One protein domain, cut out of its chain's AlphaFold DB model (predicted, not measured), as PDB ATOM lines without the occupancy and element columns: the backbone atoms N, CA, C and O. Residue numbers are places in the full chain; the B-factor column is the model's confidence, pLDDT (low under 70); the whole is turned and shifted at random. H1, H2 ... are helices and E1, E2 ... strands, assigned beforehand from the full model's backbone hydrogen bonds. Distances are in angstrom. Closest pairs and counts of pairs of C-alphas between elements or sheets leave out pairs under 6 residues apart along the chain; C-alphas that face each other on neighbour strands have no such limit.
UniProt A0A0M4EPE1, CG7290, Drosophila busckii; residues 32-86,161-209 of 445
ATOM      1  N   THR A  32      31.445  31.126 -37.319       84.81
ATOM      2  CA  THR A  32      30.250  30.296 -37.119       84.81
ATOM      3  C   THR A  32      30.373  28.959 -37.824       84.81
ATOM      4  O   THR A  32      30.167  27.934 -37.178       84.81
ATOM      5  N   ALA A  33      30.763  28.963 -39.104       83.06
ATOM      6  CA  ALA A  33      31.013  27.743 -39.867       83.06
ATOM      7  C   ALA A  33      32.172  26.933 -39.266       83.06
ATOM      8  O   ALA A  33      32.038  25.734 -39.060       83.06
ATOM      9  N   VAL A  34      33.283  27.565 -38.878       87.75
ATOM     10  CA  VAL A  34      34.404  26.828 -38.259       87.75
ATOM     11  C   VAL A  34      34.014  26.254 -36.888       87.75
ATOM     12  O   VAL A  34      34.418  25.147 -36.542       87.75
ATOM     13  N   CYS A  35      33.132  26.918 -36.132       89.88
ATOM     14  CA  CYS A  35      32.561  26.340 -34.914       89.88
ATOM     15  C   CYS A  35      31.623  25.144 -35.143       89.88
ATOM     16  O   CYS A  35      31.324  24.442 -34.173       89.88
ATOM     17  N   THR A  36      31.161  24.872 -36.370       86.44
ATOM     18  CA  THR A  36      30.446  23.620 -36.670       86.44
ATOM     19  C   THR A  36      31.405  22.461 -36.956       86.44
ATOM     20  O   THR A  36      31.030  21.310 -36.733       86.44
ATOM     21  N   THR A  37      32.643  22.737 -37.383       88.38
ATOM     22  CA  THR A  37      33.623  21.708 -37.768       88.38
ATOM     23  C   THR A  37      34.573  21.277 -36.649       88.38
ATOM     24  O   THR A  37      35.242  20.247 -36.776       88.38
ATOM     25  N   VAL A  38      34.612  22.015 -35.534       91.81
ATOM     26  CA  VAL A  38      35.379  21.677 -34.321       91.81
ATOM     27  C   VAL A  38      34.488  21.176 -33.180       91.81
ATOM     28  O   VAL A  38      33.280  21.409 -33.135       91.81
ATOM     29  N   LYS A  39      35.095  20.480 -32.213       91.75
ATOM     30  CA  LYS A  39      34.394  19.975 -31.025       91.75
ATOM     31  C   LYS A  39      33.776  21.115 -30.213       91.75
ATOM     32  O   LYS A  39      34.369  22.176 -30.032       91.75
ATOM     33  N   THR A  40      32.597  20.866 -29.647       91.25
ATOM     34  CA  THR A  40      32.001  21.773 -28.658       91.25
ATOM     35  C   THR A  40      32.958  21.971 -27.480       91.25
ATOM     36  O   THR A  40      33.481  21.002 -26.932       91.25
ATOM     37  N   GLY A  41      33.168  23.225 -27.090       92.31
ATOM     38  CA  GLY A  41      34.149  23.637 -26.087       92.31
ATOM     39  C   GLY A  41      35.518  24.013 -26.659       92.31
ATOM     40  O   GLY A  41      36.312  24.591 -25.922       92.31
ATOM     41  N   THR A  42      35.802  23.756 -27.944       94.50
ATOM     42  CA  THR A  42      37.023  24.262 -28.586       94.50
ATOM     43  C   THR A  42      37.037  25.789 -28.558       94.50
ATOM     44  O   THR A  42      36.058  26.439 -28.931       94.50
ATOM     45  N   ALA A  43      38.164  26.346 -28.115       94.25
ATOM     46  CA  ALA A  43      38.473  27.761 -28.204       94.25
ATOM     47  C   ALA A  43      39.194  28.042 -29.531       94.25
ATOM     48  O   ALA A  43      40.222  27.426 -29.818       94.25
ATOM     49  N   LEU A  44      38.649  28.961 -30.324       91.88
ATOM     50  CA  LEU A  44      39.221  29.435 -31.579       91.88
ATOM     51  C   LEU A  44      39.731  30.865 -31.418       91.88
ATOM     52  O   LEU A  44      39.048  31.703 -30.822       91.88
ATOM     53  N   GLY A  45      40.904  31.152 -31.980       86.12
ATOM     54  CA  GLY A  45      41.447  32.509 -32.020       86.12
ATOM     55  C   GLY A  45      40.563  33.459 -32.827       86.12
ATOM     56  O   GLY A  45      39.873  33.035 -33.755       86.12
ATOM     57  N   SER A  46      40.591  34.740 -32.465       79.19
ATOM     58  CA  SER A  46      40.127  35.829 -33.326       79.19
ATOM     59  C   SER A  46      41.248  36.234 -34.290       79.19
ATOM     60  O   SER A  46      42.426  36.155 -33.934       79.19
ATOM     61  N   ILE A  47      40.892  36.663 -35.503       72.19
ATOM     62  CA  ILE A  47      41.842  37.303 -36.433       72.19
ATOM     63  C   ILE A  47      41.824  38.831 -36.342       72.19
ATOM     64  O   ILE A  47      42.733  39.478 -36.859       72.19
ATOM     65  N   ASP A  48      40.816  39.398 -35.673       69.00
ATOM     66  CA  ASP A  48      40.673  40.839 -35.467       69.00
ATOM     67  C   ASP A  48      41.437  41.326 -34.215       69.00
ATOM     68  O   ASP A  48      41.987  42.429 -34.232       69.00
ATOM     69  N   SER A  49      41.504  40.538 -33.127       72.31
ATOM     70  CA  SER A  49      42.233  40.905 -31.895       72.31
ATOM     71  C   SER A  49      42.674  39.704 -31.047       72.31
ATOM     72  O   SER A  49      41.934  38.749 -30.843       72.31
ATOM     73  N   CYS A  50      43.865  39.808 -30.453       75.06
ATOM     74  CA  CYS A  50      44.393  38.854 -29.474       75.06
ATOM     75  C   CYS A  50      43.645  38.837 -28.130       75.06
ATOM     76  O   CYS A  50      43.792  37.894 -27.348       75.06
ATOM     77  N   ASP A  51      42.913  39.903 -27.805       74.50
ATOM     78  CA  ASP A  51      42.386  40.134 -26.455       74.50
ATOM     79  C   ASP A  51      41.094  39.347 -26.198       74.50
ATOM     80  O   ASP A  51      40.555  39.346 -25.088       74.50
ATOM     81  N   TYR A  52      40.577  38.669 -27.224       79.56
ATOM     82  CA  TYR A  52      39.418  37.802 -27.132       79.56
ATOM     83  C   TYR A  52      39.518  36.603 -28.078       79.56
ATOM     84  O   TYR A  52      40.351  36.526 -28.975       79.56
ATOM     85  N   TYR A  53      38.635  35.642 -27.848       90.00
ATOM     86  CA  TYR A  53      38.548  34.391 -28.586       90.00
ATOM     87  C   TYR A  53      37.100  33.902 -28.612       90.00
ATOM     88  O   TYR A  53      36.221  34.479 -27.961       90.00
ATOM     89  N   TYR A  54      36.838  32.833 -29.355       92.62
ATOM     90  CA  TYR A  54      35.506  32.254 -29.492       92.62
ATOM     91  C   TYR A  54      35.466  30.843 -28.929       92.62
ATOM     92  O   TYR A  54      36.222  29.981 -29.362       92.62
ATOM     93  N   VAL A  55      34.561  30.585 -27.988       94.88
ATOM     94  CA  VAL A  55      34.275  29.222 -27.525       94.88
ATOM     95  C   VAL A  55      33.119  28.670 -28.348       94.88
ATOM     96  O   VAL A  55      32.029  29.239 -28.370       94.88
ATOM     97  N   CYS A  56      33.336  27.556 -29.039       92.81
ATOM     98  CA  CYS A  56      32.301  26.939 -29.862       92.81
ATOM     99  C   CYS A  56      31.285  26.193 -28.991       92.81
ATOM    100  O   CYS A  56      31.599  25.170 -28.380       92.81
ATOM    101  N   THR A  57      30.048  26.687 -28.928       89.75
ATOM    102  CA  THR A  57      28.941  26.054 -28.190       89.75
ATOM    103  C   THR A  57      27.978  25.340 -29.150       89.75
ATOM    104  O   THR A  57      28.027  25.595 -30.354       89.75
ATOM    105  N   PRO A  58      27.040  24.499 -28.666       84.19
ATOM    106  CA  PRO A  58      26.015  23.896 -29.527       84.19
ATOM    107  C   PRO A  58      25.115  24.924 -30.235       84.19
ATOM    108  O   PRO A  58      24.488  24.588 -31.233       84.19
ATOM    109  N   ASN A  59      25.066  26.163 -29.731       82.94
ATOM    110  CA  ASN A  59      24.273  27.268 -30.276       82.94
ATOM    111  C   ASN A  59      25.121  28.261 -31.103       82.94
ATOM    112  O   ASN A  59      24.644  29.350 -31.417       82.94
ATOM    113  N   GLY A  60      26.377  27.917 -31.422       83.19
ATOM    114  CA  GLY A  60      27.322  28.771 -32.151       83.19
ATOM    115  C   GLY A  60      28.467  29.338 -31.294       83.19
ATOM    116  O   GLY A  60      28.611  28.974 -30.119       83.19
ATOM    117  N   PRO A  61      29.315  30.205 -31.879       90.38
ATOM    118  CA  PRO A  61      30.455  30.820 -31.200       90.38
ATOM    119  C   PRO A  61      30.025  31.791 -30.093       90.38
ATOM    120  O   PRO A  61      29.168  32.651 -30.300       90.38
ATOM    121  N   THR A  62      30.678  31.723 -28.931       91.88
ATOM    122  CA  THR A  62      30.543  32.716 -27.856       91.88
ATOM    123  C   THR A  62      31.852  33.475 -27.649       91.88
ATOM    124  O   THR A  62      32.890  32.896 -27.324       91.88
ATOM    125  N   LYS A  63      31.808  34.799 -27.845       89.69
ATOM    126  CA  LYS A  63      32.960  35.690 -27.648       89.69
ATOM    127  C   LYS A  63      33.341  35.743 -26.167       89.69
ATOM    128  O   LYS A  63      32.501  36.060 -25.327       89.69
ATOM    129  N   SER A  64      34.603  35.460 -25.870       91.12
ATOM    130  CA  SER A  64      35.183  35.440 -24.527       91.12
ATOM    131  C   SER A  64      36.401  36.357 -24.484       91.12
ATOM    132  O   SER A  64      37.279  36.245 -25.332       91.12
ATOM    133  N   MET A  65      36.449  37.272 -23.515       86.88
ATOM    134  CA  MET A  65      37.556  38.220 -23.351       86.88
ATOM    135  C   MET A  65      38.648  37.618 -22.459       86.88
ATOM    136  O   MET A  65      38.338  36.973 -21.453       86.88
ATOM    137  N   CYS A  66      39.913  37.863 -22.784       84.00
ATOM    138  CA  CYS A  66      41.013  37.663 -21.853       84.00
ATOM    139  C   CYS A  66      41.003  38.739 -20.752       84.00
ATOM    140  O   CYS A  66      40.340  39.773 -20.858       84.00
ATOM    141  N   SER A  67      41.704  38.472 -19.648       85.88
ATOM    142  CA  SER A  67      41.900  39.487 -18.603       85.88
ATOM    143  C   SER A  67      42.857  40.574 -19.102       85.88
ATOM    144  O   SER A  67      43.686  40.271 -19.966       85.88
ATOM    145  N   PRO A  68      42.815  41.798 -18.540       74.81
ATOM    146  CA  PRO A  68      43.870  42.786 -18.751       74.81
ATOM    147  C   PRO A  68      45.262  42.155 -18.594       74.81
ATOM    148  O   PRO A  68      45.453  41.274 -17.752       74.81
ATOM    149  N   ASP A  69      46.195  42.572 -19.448       70.62
ATOM    150  CA  ASP A  69      47.574  42.066 -19.538       70.62
ATOM    151  C   ASP A  69      47.729  40.595 -20.004       70.62
ATOM    152  O   ASP A  69      48.834  40.054 -19.998       70.62
ATOM    153  N   SER A  70      46.653  39.934 -20.458       74.38
ATOM    154  CA  SER A  70      46.702  38.579 -21.036       74.38
ATOM    155  C   SER A  70      46.078  38.509 -22.428       74.38
ATOM    156  O   SER A  70      45.099  39.195 -22.709       74.38
ATOM    157  N   GLN A  71      46.618  37.643 -23.285       80.56
ATOM    158  CA  GLN A  71      46.182  37.472 -24.674       80.56
ATOM    159  C   GLN A  71      45.894  36.007 -24.985       80.56
ATOM    160  O   GLN A  71      46.539  35.109 -24.440       80.56
ATOM    161  N   PHE A  72      44.918  35.745 -25.853       82.88
ATOM    162  CA  PHE A  72      44.580  34.387 -26.250       82.88
ATOM    163  C   PHE A  72      45.693  33.799 -27.110       82.88
ATOM    164  O   PHE A  72      46.049  34.364 -28.139       82.88
ATOM    165  N   SER A  73      46.215  32.640 -26.712       81.75
ATOM    166  CA  SER A  73      47.135  31.876 -27.544       81.75
ATOM    167  C   SER A  73      46.443  30.645 -28.099       81.75
ATOM    168  O   SER A  73      46.101  29.724 -27.353       81.75
ATOM    169  N   VAL A  74      46.301  30.598 -29.425       80.50
ATOM    170  CA  VAL A  74      45.771  29.439 -30.161       80.50
ATOM    171  C   VAL A  74      46.602  28.185 -29.871       80.50
ATOM    172  O   VAL A  74      46.044  27.106 -29.681       80.50
ATOM    173  N   ALA A  75      47.925  28.332 -29.736       80.50
ATOM    174  CA  ALA A  75      48.833  27.238 -29.403       80.50
ATOM    175  C   ALA A  75      48.579  26.634 -28.008       80.50
ATOM    176  O   ALA A  75      48.699  25.423 -27.829       80.50
ATOM    177  N   ALA A  76      48.204  27.465 -27.028       83.00
ATOM    178  CA  ALA A  76      47.871  27.027 -25.671       83.00
ATOM    179  C   ALA A  76      46.369  26.734 -25.466       83.00
ATOM    180  O   ALA A  76      45.988  26.217 -24.414       83.00
ATOM    181  N   GLY A  77      45.512  27.104 -26.427       85.75
ATOM    182  CA  GLY A  77      44.051  27.038 -26.330       85.75
ATOM    183  C   GLY A  77      43.441  27.929 -25.238       85.75
ATOM    184  O   GLY A  77      42.316  27.675 -24.812       85.75
ATOM    185  N   GLN A  78      44.178  28.923 -24.729       89.81
ATOM    186  CA  GLN A  78      43.792  29.723 -23.559       89.81
ATOM    187  C   GLN A  78      44.489  31.092 -23.524       89.81
ATOM    188  O   GLN A  78      45.484  31.313 -24.217       89.81
ATOM    189  N   CYS A  79      43.991  32.002 -22.682       87.88
ATOM    190  CA  CYS A  79      44.667  33.267 -22.392       87.88
ATOM    191  C   CYS A  79      45.971  33.019 -21.623       87.88
ATOM    192  O   CYS A  79      45.962  32.378 -20.571       87.88
ATOM    193  N   VAL A  80      47.078  33.553 -22.128       82.06
ATOM    194  CA  VAL A  80      48.410  33.473 -21.517       82.06
ATOM    195  C   VAL A  80      48.937  34.869 -21.195       82.06
ATOM    196  O   VAL A  80      48.470  35.875 -21.726       82.06
ATOM    197  N   GLN A  81      49.911  34.930 -20.290       72.50
ATOM    198  CA  GLN A  81      50.650  36.151 -19.984       72.50
ATOM    199  C   GLN A  81      51.761  36.334 -21.029       72.50
ATOM    200  O   GLN A  81      52.610  35.453 -21.188       72.50
ATOM    201  N   GLY A  82      51.750  37.465 -21.736       54.62
ATOM    202  CA  GLY A  82      52.624  37.733 -22.884       54.62
ATOM    203  C   GLY A  82      52.008  37.386 -24.250       54.62
ATOM    204  O   GLY A  82      50.928  36.809 -24.351       54.62
ATOM    205  N   TYR A  83      52.717  37.768 -25.312       51.22
ATOM    206  CA  TYR A  83      52.186  37.921 -26.671       51.22
ATOM    207  C   TYR A  83      52.447  36.678 -27.543       51.22
ATOM    208  O   TYR A  83      53.593  36.446 -27.917       51.22
ATOM    209  N   ASN A  84      51.412  35.887 -27.870       55.09
ATOM    210  CA  ASN A  84      51.505  34.680 -28.724       55.09
ATOM    211  C   ASN A  84      50.166  34.360 -29.438       55.09
ATOM    212  O   ASN A  84      49.586  33.290 -29.225       55.09
ATOM    213  N   CYS A  85      49.635  35.296 -30.233       56.22
ATOM    214  CA  CYS A  85      48.219  35.286 -30.633       56.22
ATOM    215  C   CYS A  85      47.802  34.264 -31.707       56.22
ATOM    216  O   CYS A  85      46.629  33.906 -31.764       56.22
ATOM    217  N   MET A  86      48.712  33.806 -32.574       55.41
ATOM    218  CA  MET A  86      48.374  32.970 -33.739       55.41
ATOM    219  C   MET A  86      49.256  31.723 -33.812       55.41
ATOM    220  O   MET A  86      50.433  31.765 -33.464       55.41
ATOM    221  N   ASN A 161      44.864  30.077 -43.678       74.00
ATOM    222  CA  ASN A 161      44.362  28.729 -43.456       74.00
ATOM    223  C   ASN A 161      43.778  28.616 -42.034       74.00
ATOM    224  O   ASN A 161      44.131  29.390 -41.145       74.00
ATOM    225  N   LEU A 162      42.904  27.636 -41.794       82.12
ATOM    226  CA  LEU A 162      42.179  27.524 -40.521       82.12
ATOM    227  C   LEU A 162      43.083  27.212 -39.307       82.12
ATOM    228  O   LEU A 162      42.717  27.541 -38.181       82.12
ATOM    229  N   CYS A 163      44.294  26.682 -39.503       85.75
ATOM    230  CA  CYS A 163      45.235  26.375 -38.416       85.75
ATOM    231  C   CYS A 163      45.969  27.589 -37.837       85.75
ATOM    232  O   CYS A 163      46.790  27.423 -36.939       85.75
ATOM    233  N   GLN A 164      45.668  28.807 -38.294       80.06
ATOM    234  CA  GLN A 164      46.082  30.021 -37.585       80.06
ATOM    235  C   GLN A 164      45.191  30.299 -36.359       80.06
ATOM    236  O   GLN A 164      45.673  30.900 -35.401       80.06
ATOM    237  N   VAL A 165      43.928  29.832 -36.383       85.50
ATOM    238  CA  VAL A 165      42.894  30.055 -35.347       85.50
ATOM    239  C   VAL A 165      42.402  28.778 -34.657       85.50
ATOM    240  O   VAL A 165      41.918  28.854 -33.529       85.50
ATOM    241  N   VAL A 166      42.534  27.612 -35.298       89.69
ATOM    242  CA  VAL A 166      42.281  26.290 -34.701       89.69
ATOM    243  C   VAL A 166      43.531  25.828 -33.926       89.69
ATOM    244  O   VAL A 166      44.639  25.988 -34.441       89.69
ATOM    245  N   PRO A 167      43.394  25.245 -32.715       90.62
ATOM    246  CA  PRO A 167      44.533  24.762 -31.931       90.62
ATOM    247  C   PRO A 167      45.445  23.762 -32.672       90.62
ATOM    248  O   PRO A 167      44.973  22.997 -33.515       90.62
ATOM    249  N   PRO A 168      46.747  23.700 -32.339       88.19
ATOM    250  CA  PRO A 168      47.672  22.731 -32.916       88.19
ATOM    251  C   PRO A 168      47.402  21.303 -32.425       88.19
ATOM    252  O   PRO A 168      46.868  21.073 -31.340       88.19
ATOM    253  N   ASN A 169      47.853  20.331 -33.214       89.88
ATOM    254  CA  ASN A 169      47.635  18.893 -33.034       89.88
ATOM    255  C   ASN A 169      46.145  18.506 -32.942       89.88
ATOM    256  O   ASN A 169      45.768  17.573 -32.230       89.88
ATOM    257  N   PHE A 170      45.294  19.235 -33.668       92.69
ATOM    258  CA  PHE A 170      43.839  19.121 -33.616       92.69
ATOM    259  C   PHE A 170      43.270  18.647 -34.957       92.69
ATOM    260  O   PHE A 170      43.637  19.172 -36.008       92.69
ATOM    261  N   TYR A 171      42.355  17.674 -34.908       94.94
ATOM    262  CA  TYR A 171      41.575  17.216 -36.060       94.94
ATOM    263  C   TYR A 171      40.201  17.888 -36.081       94.94
ATOM    264  O   TYR A 171      39.513  17.913 -35.057       94.94
ATOM    265  N   PHE A 172      39.782  18.373 -37.245       93.06
ATOM    266  CA  PHE A 172      38.496  19.041 -37.446       93.06
ATOM    267  C   PHE A 172      37.934  18.762 -38.850       93.06
ATOM    268  O   PHE A 172      38.658  18.289 -39.725       93.06
ATOM    269  N   GLY A 173      36.637  18.988 -39.052       89.38
ATOM    270  CA  GLY A 173      35.978  18.754 -40.344       89.38
ATOM    271  C   GLY A 173      36.224  19.874 -41.357       89.38
ATOM    272  O   GLY A 173      36.603  20.987 -40.988       89.38
ATOM    273  N   ASP A 174      35.964  19.599 -42.629       86.38
ATOM    274  CA  ASP A 174      35.834  20.645 -43.648       86.38
ATOM    275  C   ASP A 174      34.483  21.381 -43.510       86.38
ATOM    276  O   ASP A 174      33.486  20.816 -43.053       86.38
ATOM    277  N   ILE A 175      34.452  22.671 -43.867       77.38
ATOM    278  CA  ILE A 175      33.250  23.525 -43.777       77.38
ATOM    279  C   ILE A 175      32.191  23.211 -44.851       77.38
ATOM    280  O   ILE A 175      31.090  23.764 -44.802       77.38
ATOM    281  N   GLY A 176      32.515  22.348 -45.817       74.56
ATOM    282  CA  GLY A 176      31.689  22.039 -46.977       74.56
ATOM    283  C   GLY A 176      31.683  20.603 -47.491       74.56
ATOM    284  O   GLY A 176      30.740  20.240 -48.193       74.56
ATOM    285  N   ASP A 177      32.644  19.762 -47.113       79.88
ATOM    286  CA  ASP A 177      32.597  18.321 -47.376       79.88
ATOM    287  C   ASP A 177      32.702  17.499 -46.085       79.88
ATOM    288  O   ASP A 177      33.769  17.341 -45.501       79.88
ATOM    289  N   CYS A 178      31.594  16.869 -45.694       83.56
ATOM    290  CA  CYS A 178      31.518  16.000 -44.520       83.56
ATOM    291  C   CYS A 178      32.459  14.786 -44.555       83.56
ATOM    292  O   CYS A 178      32.638  14.141 -43.522       83.56
ATOM    293  N   GLN A 179      33.002  14.407 -45.715       87.00
ATOM    294  CA  GLN A 179      34.013  13.352 -45.813       87.00
ATOM    295  C   GLN A 179      35.427  13.893 -45.619       87.00
ATOM    296  O   GLN A 179      36.308  13.129 -45.225       87.00
ATOM    297  N   THR A 180      35.657  15.174 -45.899       88.38
ATOM    298  CA  THR A 180      36.967  15.808 -45.787       88.38
ATOM    299  C   THR A 180      37.222  16.238 -44.345       88.38
ATOM    300  O   THR A 180      36.345  16.711 -43.618       88.38
ATOM    301  N   TRP A 181      38.455  16.018 -43.913       91.56
ATOM    302  CA  TRP A 181      38.952  16.404 -42.609       91.56
ATOM    303  C   TRP A 181      40.297  17.094 -42.740       91.56
ATOM    304  O   TRP A 181      41.072  16.877 -43.678       91.56
ATOM    305  N   HIS A 182      40.582  17.893 -41.730       92.94
ATOM    306  CA  HIS A 182      41.804  18.645 -41.597       92.94
ATOM    307  C   HIS A 182      42.523  18.297 -40.299       92.94
ATOM    308  O   HIS A 182      41.913  17.887 -39.310       92.94
ATOM    309  N   TYR A 183      43.834  18.495 -40.306       93.06
ATOM    310  CA  TYR A 183      44.685  18.399 -39.132       93.06
ATOM    311  C   TYR A 183      45.608  19.609 -39.065       93.06
ATOM    312  O   TYR A 183      46.243  19.955 -40.061       93.06
ATOM    313  N   CYS A 184      45.707  20.224 -37.889       89.50
ATOM    314  CA  CYS A 184      46.685  21.273 -37.625       89.50
ATOM    315  C   CYS A 184      47.957  20.681 -37.029       89.50
ATOM    316  O   CYS A 184      47.927  20.104 -35.945       89.50
ATOM    317  N   GLY A 185      49.092  20.849 -37.707       82.50
ATOM    318  CA  GLY A 185      50.404  20.515 -37.158       82.50
ATOM    319  C   GLY A 185      50.792  21.403 -35.972       82.50
ATOM    320  O   GLY A 185      50.234  22.481 -35.764       82.50
ATOM    321  N   ALA A 186      51.809  20.982 -35.215       81.75
ATOM    322  CA  ALA A 186      52.362  21.746 -34.089       81.75
ATOM    323  C   ALA A 186      52.930  23.134 -34.474       81.75
ATOM    324  O   ALA A 186      53.173  23.962 -33.604       81.75
ATOM    325  N   ASN A 187      53.141  23.371 -35.768       71.38
ATOM    326  CA  ASN A 187      53.665  24.588 -36.389       71.38
ATOM    327  C   ASN A 187      52.601  25.364 -37.199       71.38
ATOM    328  O   ASN A 187      52.960  26.148 -38.073       71.38
ATOM    329  N   GLY A 188      51.308  25.083 -36.997       74.50
ATOM    330  CA  GLY A 188      50.220  25.748 -37.722       74.50
ATOM    331  C   GLY A 188      50.059  25.324 -39.189       74.50
ATOM    332  O   GLY A 188      49.298  25.955 -39.918       74.50
ATOM    333  N   GLN A 189      50.739  24.265 -39.651       76.44
ATOM    334  CA  GLN A 189      50.503  23.714 -40.990       76.44
ATOM    335  C   GLN A 189      49.151  22.993 -41.064       76.44
ATOM    336  O   GLN A 189      48.876  22.102 -40.260       76.44
ATOM    337  N   LEU A 190      48.343  23.348 -42.066       79.81
ATOM    338  CA  LEU A 190      47.105  22.654 -42.416       79.81
ATOM    339  C   LEU A 190      47.410  21.430 -43.292       79.81
ATOM    340  O   LEU A 190      47.958  21.561 -44.386       79.81
ATOM    341  N   TYR A 191      46.989  20.255 -42.837       83.75
ATOM    342  CA  TYR A 191      46.939  19.029 -43.633       83.75
ATOM    343  C   TYR A 191      45.479  18.680 -43.919       83.75
ATOM    344  O   TYR A 191      44.639  18.831 -43.036       83.75
ATOM    345  N   THR A 192      45.184  18.174 -45.117       88.44
ATOM    346  CA  THR A 192      43.823  17.819 -45.550       88.44
ATOM    347  C   THR A 192      43.801  16.400 -46.107       88.44
ATOM    348  O   THR A 192      44.693  16.011 -46.862       88.44
ATOM    349  N   SER A 193      42.779  15.624 -45.753       91.00
ATOM    350  CA  SER A 193      42.495  14.311 -46.339       91.00
ATOM    351  C   SER A 193      41.008  13.980 -46.178       91.00
ATOM    352  O   SER A 193      40.226  14.854 -45.825       91.00
ATOM    353  N   ASN A 194      40.586  12.743 -46.453       90.56
ATOM    354  CA  ASN A 194      39.179  12.357 -46.346       90.56
ATOM    355  C   ASN A 194      38.954  10.997 -45.670       90.56
ATOM    356  O   ASN A 194      39.882  10.245 -45.371       90.56
ATOM    357  N   CYS A 195      37.683  10.712 -45.399       88.44
ATOM    358  CA  CYS A 195      37.182   9.522 -44.723       88.44
ATOM    359  C   CYS A 195      36.712   8.406 -45.683       88.44
ATOM    360  O   CYS A 195      36.075   7.450 -45.231       88.44
ATOM    361  N   GLN A 196      37.043   8.522 -46.981       87.62
ATOM    362  CA  GLN A 196      36.818   7.597 -48.114       87.62
ATOM    363  C   GLN A 196      35.383   7.105 -48.386       87.62
ATOM    364  O   GLN A 196      34.901   7.208 -49.510       87.62
ATOM    365  N   THR A 197      34.735   6.492 -47.398       83.06
ATOM    366  CA  THR A 197      33.404   5.859 -47.471       83.06
ATOM    367  C   THR A 197      32.510   6.248 -46.290       83.06
ATOM    368  O   THR A 197      31.428   5.691 -46.098       83.06
ATOM    369  N   SER A 198      32.975   7.183 -45.463       87.25
ATOM    370  CA  SER A 198      32.383   7.577 -44.185       87.25
ATOM    371  C   SER A 198      32.542   9.089 -43.969       87.25
ATOM    372  O   SER A 198      33.202   9.752 -44.766       87.25
ATOM    373  N   ALA A 199      31.923   9.650 -42.930       87.81
ATOM    374  CA  ALA A 199      32.008  11.078 -42.620       87.81
ATOM    375  C   ALA A 199      32.998  11.338 -41.478       87.81
ATOM    376  O   ALA A 199      33.208  10.479 -40.621       87.81
ATOM    377  N   PHE A 200      33.582  12.531 -41.427       89.75
ATOM    378  CA  PHE A 200      34.335  12.977 -40.265       89.75
ATOM    379  C   PHE A 200      33.368  13.359 -39.138       89.75
ATOM    380  O   PHE A 200      32.578  14.295 -39.254       89.75
ATOM    381  N   ILE A 201      33.418  12.617 -38.034       88.50
ATOM    382  CA  ILE A 201      32.548  12.822 -36.879       88.50
ATOM    383  C   ILE A 201      33.245  13.794 -35.931       88.50
ATOM    384  O   ILE A 201      34.124  13.417 -35.155       88.50
ATOM    385  N   VAL A 202      32.853  15.066 -36.005       87.31
ATOM    386  CA  VAL A 202      33.495  16.185 -35.296       87.31
ATOM    387  C   VAL A 202      33.627  15.907 -33.799       87.31
ATOM    388  O   VAL A 202      34.702  16.081 -33.225       87.31
ATOM    389  N   SER A 203      32.565  15.399 -33.171       85.75
ATOM    390  CA  SER A 203      32.532  15.077 -31.737       85.75
ATOM    391  C   SER A 203      33.611  14.072 -31.294       85.75
ATOM    392  O   SER A 203      34.209  14.241 -30.226       85.75
ATOM    393  N   THR A 204      33.939  13.070 -32.118       87.94
ATOM    394  CA  THR A 204      35.014  12.099 -31.834       87.94
ATOM    395  C   THR A 204      36.367  12.562 -32.373       87.94
ATOM    396  O   THR A 204      37.394  12.300 -31.744       87.94
ATOM    397  N   GLY A 205      36.384  13.349 -33.450       88.88
ATOM    398  CA  GLY A 205      37.589  13.727 -34.190       88.88
ATOM    399  C   GLY A 205      38.102  12.599 -35.091       88.88
ATOM    400  O   GLY A 205      39.309  12.478 -35.283       88.88
ATOM    401  N   GLN A 206      37.210  11.718 -35.558       90.44
ATOM    402  CA  GLN A 206      37.548  10.505 -36.307       90.44
ATOM    403  C   GLN A 206      36.536  10.242 -37.429       90.44
ATOM    404  O   GLN A 206      35.378  10.648 -37.346       90.44
ATOM    405  N   CYS A 207      36.955   9.500 -38.452       91.69
ATOM    406  CA  CYS A 207      36.057   8.991 -39.486       91.69
ATOM    407  C   CYS A 207      35.077   7.951 -38.918       91.69
ATOM    408  O   CYS A 207      35.475   7.055 -38.172       91.69
ATOM    409  N   GLY A 208      33.802   8.052 -39.285       88.31
ATOM    410  CA  GLY A 208      32.738   7.176 -38.807       88.31
ATOM    411  C   GLY A 208      31.442   7.312 -39.608       88.31
ATOM    412  O   GLY A 208      31.308   8.146 -40.503       88.31
ATOM    413  N   TYR A 209      30.465   6.457 -39.311       81.56
ATOM    414  CA  TYR A 209      29.182   6.488 -40.011       81.56
ATOM    415  C   TYR A 209      28.423   7.784 -39.717       81.56
ATOM    416  O   TYR A 209      28.158   8.098 -38.557       81.56
TER     417      TYR A 209
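AT A GLANCE: This is residues 32 to 86 and 161 to 209 of the 445 residues of the protein "CG7290" of Drosophila busckii (UniProt A0A0M4EPE1). Two small strand lobes stand end to end, each a three-stranded antiparallel sheet with a two-stranded hairpin at its far end, and a short helix, H1, sits between the two three-stranded sheets. One lobe holds E1 to E3 with the hairpin E4 and E5; the other holds E6 to E8 with the hairpin E9 and E10; H1 is over the first three-stranded sheet and only grazes the second. The printed part has 104 residues, with one named helix and ten named strands in the order H1, E1 to E10; the sheet orders are E1 - E2 - E3, E6 - E7 - E8, E4 - E5 and E9 - E10, all antiparallel. The class is mostly strand, with 49 residues, under half, in named elements. By its radius of gyration of the C-alphas, 13.8 A, the whole is compact, but its outline is elongated, with spans of 48 by 30 by 20 A.

IN THESE COORDINATES: E2 covers residues 52 to 57 and is 15.8 A long from first to last C-alpha, beginning with C-alpha 52 at (39.418, 37.802, -27.132). Beside it are E1, residues 43 to 45, and E3, residues 60 to 65, 16.5 A long. H1, residues 32 to 37, is 9.2 A long and begins at C-alpha 32, (30.250, 30.296, -37.119). E4 covers residues 70 to 73 and E5 residues 78 to 81, 10.1 A long. After the cut, E6 covers residues 170 to 173, 10.4 A long, E7 residues 180 to 184, 13.8 A, and E8 residues 190 to 194, 13.6 A. E9 covers residues 199 to 201, and E10, residues 206 to 208, ends at C-alpha 208, (32.738, 7.176, -38.807).

HOW THE PARTS SIT: E1, E2 and E3 form a meander, each strand the antiparallel neighbour of the one before. The hairpin E2 and E3 stands at 149 degrees between directions, with N 55 and O 62 at 2.9 A and N 57 and O 60 at 3.0 A, within hydrogen-bond range. In the hairpin E1 and E2, at 141 degrees, N 44 and O 54 are 2.8 A apart. H1 is on this sheet at a height over the sheet of 8.1 A; it is only just over E2, on which 3 of its 6 C-alphas fall, and at 58 degrees to E2 on the local plane it runs only just slantwise to the strands. The closest C-alphas of H1 and E2 are those of Cys 35 and Cys 56, 5.1 A apart. In H1 every O i to N i+4 pair is within hydrogen-bond range. The hairpin E4 and E5 has N 80 and O 71 at 2.8 A; the closest C-alphas of E2 and E4 are those of Tyr 52 and Phe 72, 6.3 A apart. H1 only grazes the sheet of E6, E7 and E8, with its residues 34 to 37; the closest C-alphas of H1 and E6, those of Thr 37 and Gly 173, are 4.6 A apart. This sheet is a second meander: N 182 and O 172 are 2.8 A apart across E6 and E7, and N 183 and O 191 are 2.9 A apart across E7 and E8. In the hairpin E9 and E10, N 208 and O 199 are 2.8 A apart; the closest C-alphas of E6 and E9 are those of Gly 173 and Phe 200, 6.0 A apart. Each of E1 to E5 is apart from each of E6 to E10.

THE WHOLE: The two C-alphas farthest apart, those of Pro 68 and Thr 197, are 47.9 A from each other. Residues 87 to 160 are cut out, and C-alphas 86 and 161 are 11.3 A apart across the cut, which lies in the link from E5 to E6. Of the links that are printed whole, E1 to E2 and E6 to E7 are short and the others tight. The mean pLDDT of the printed part is 83.8, and residue 48 and residues 82 to 86 are under 70.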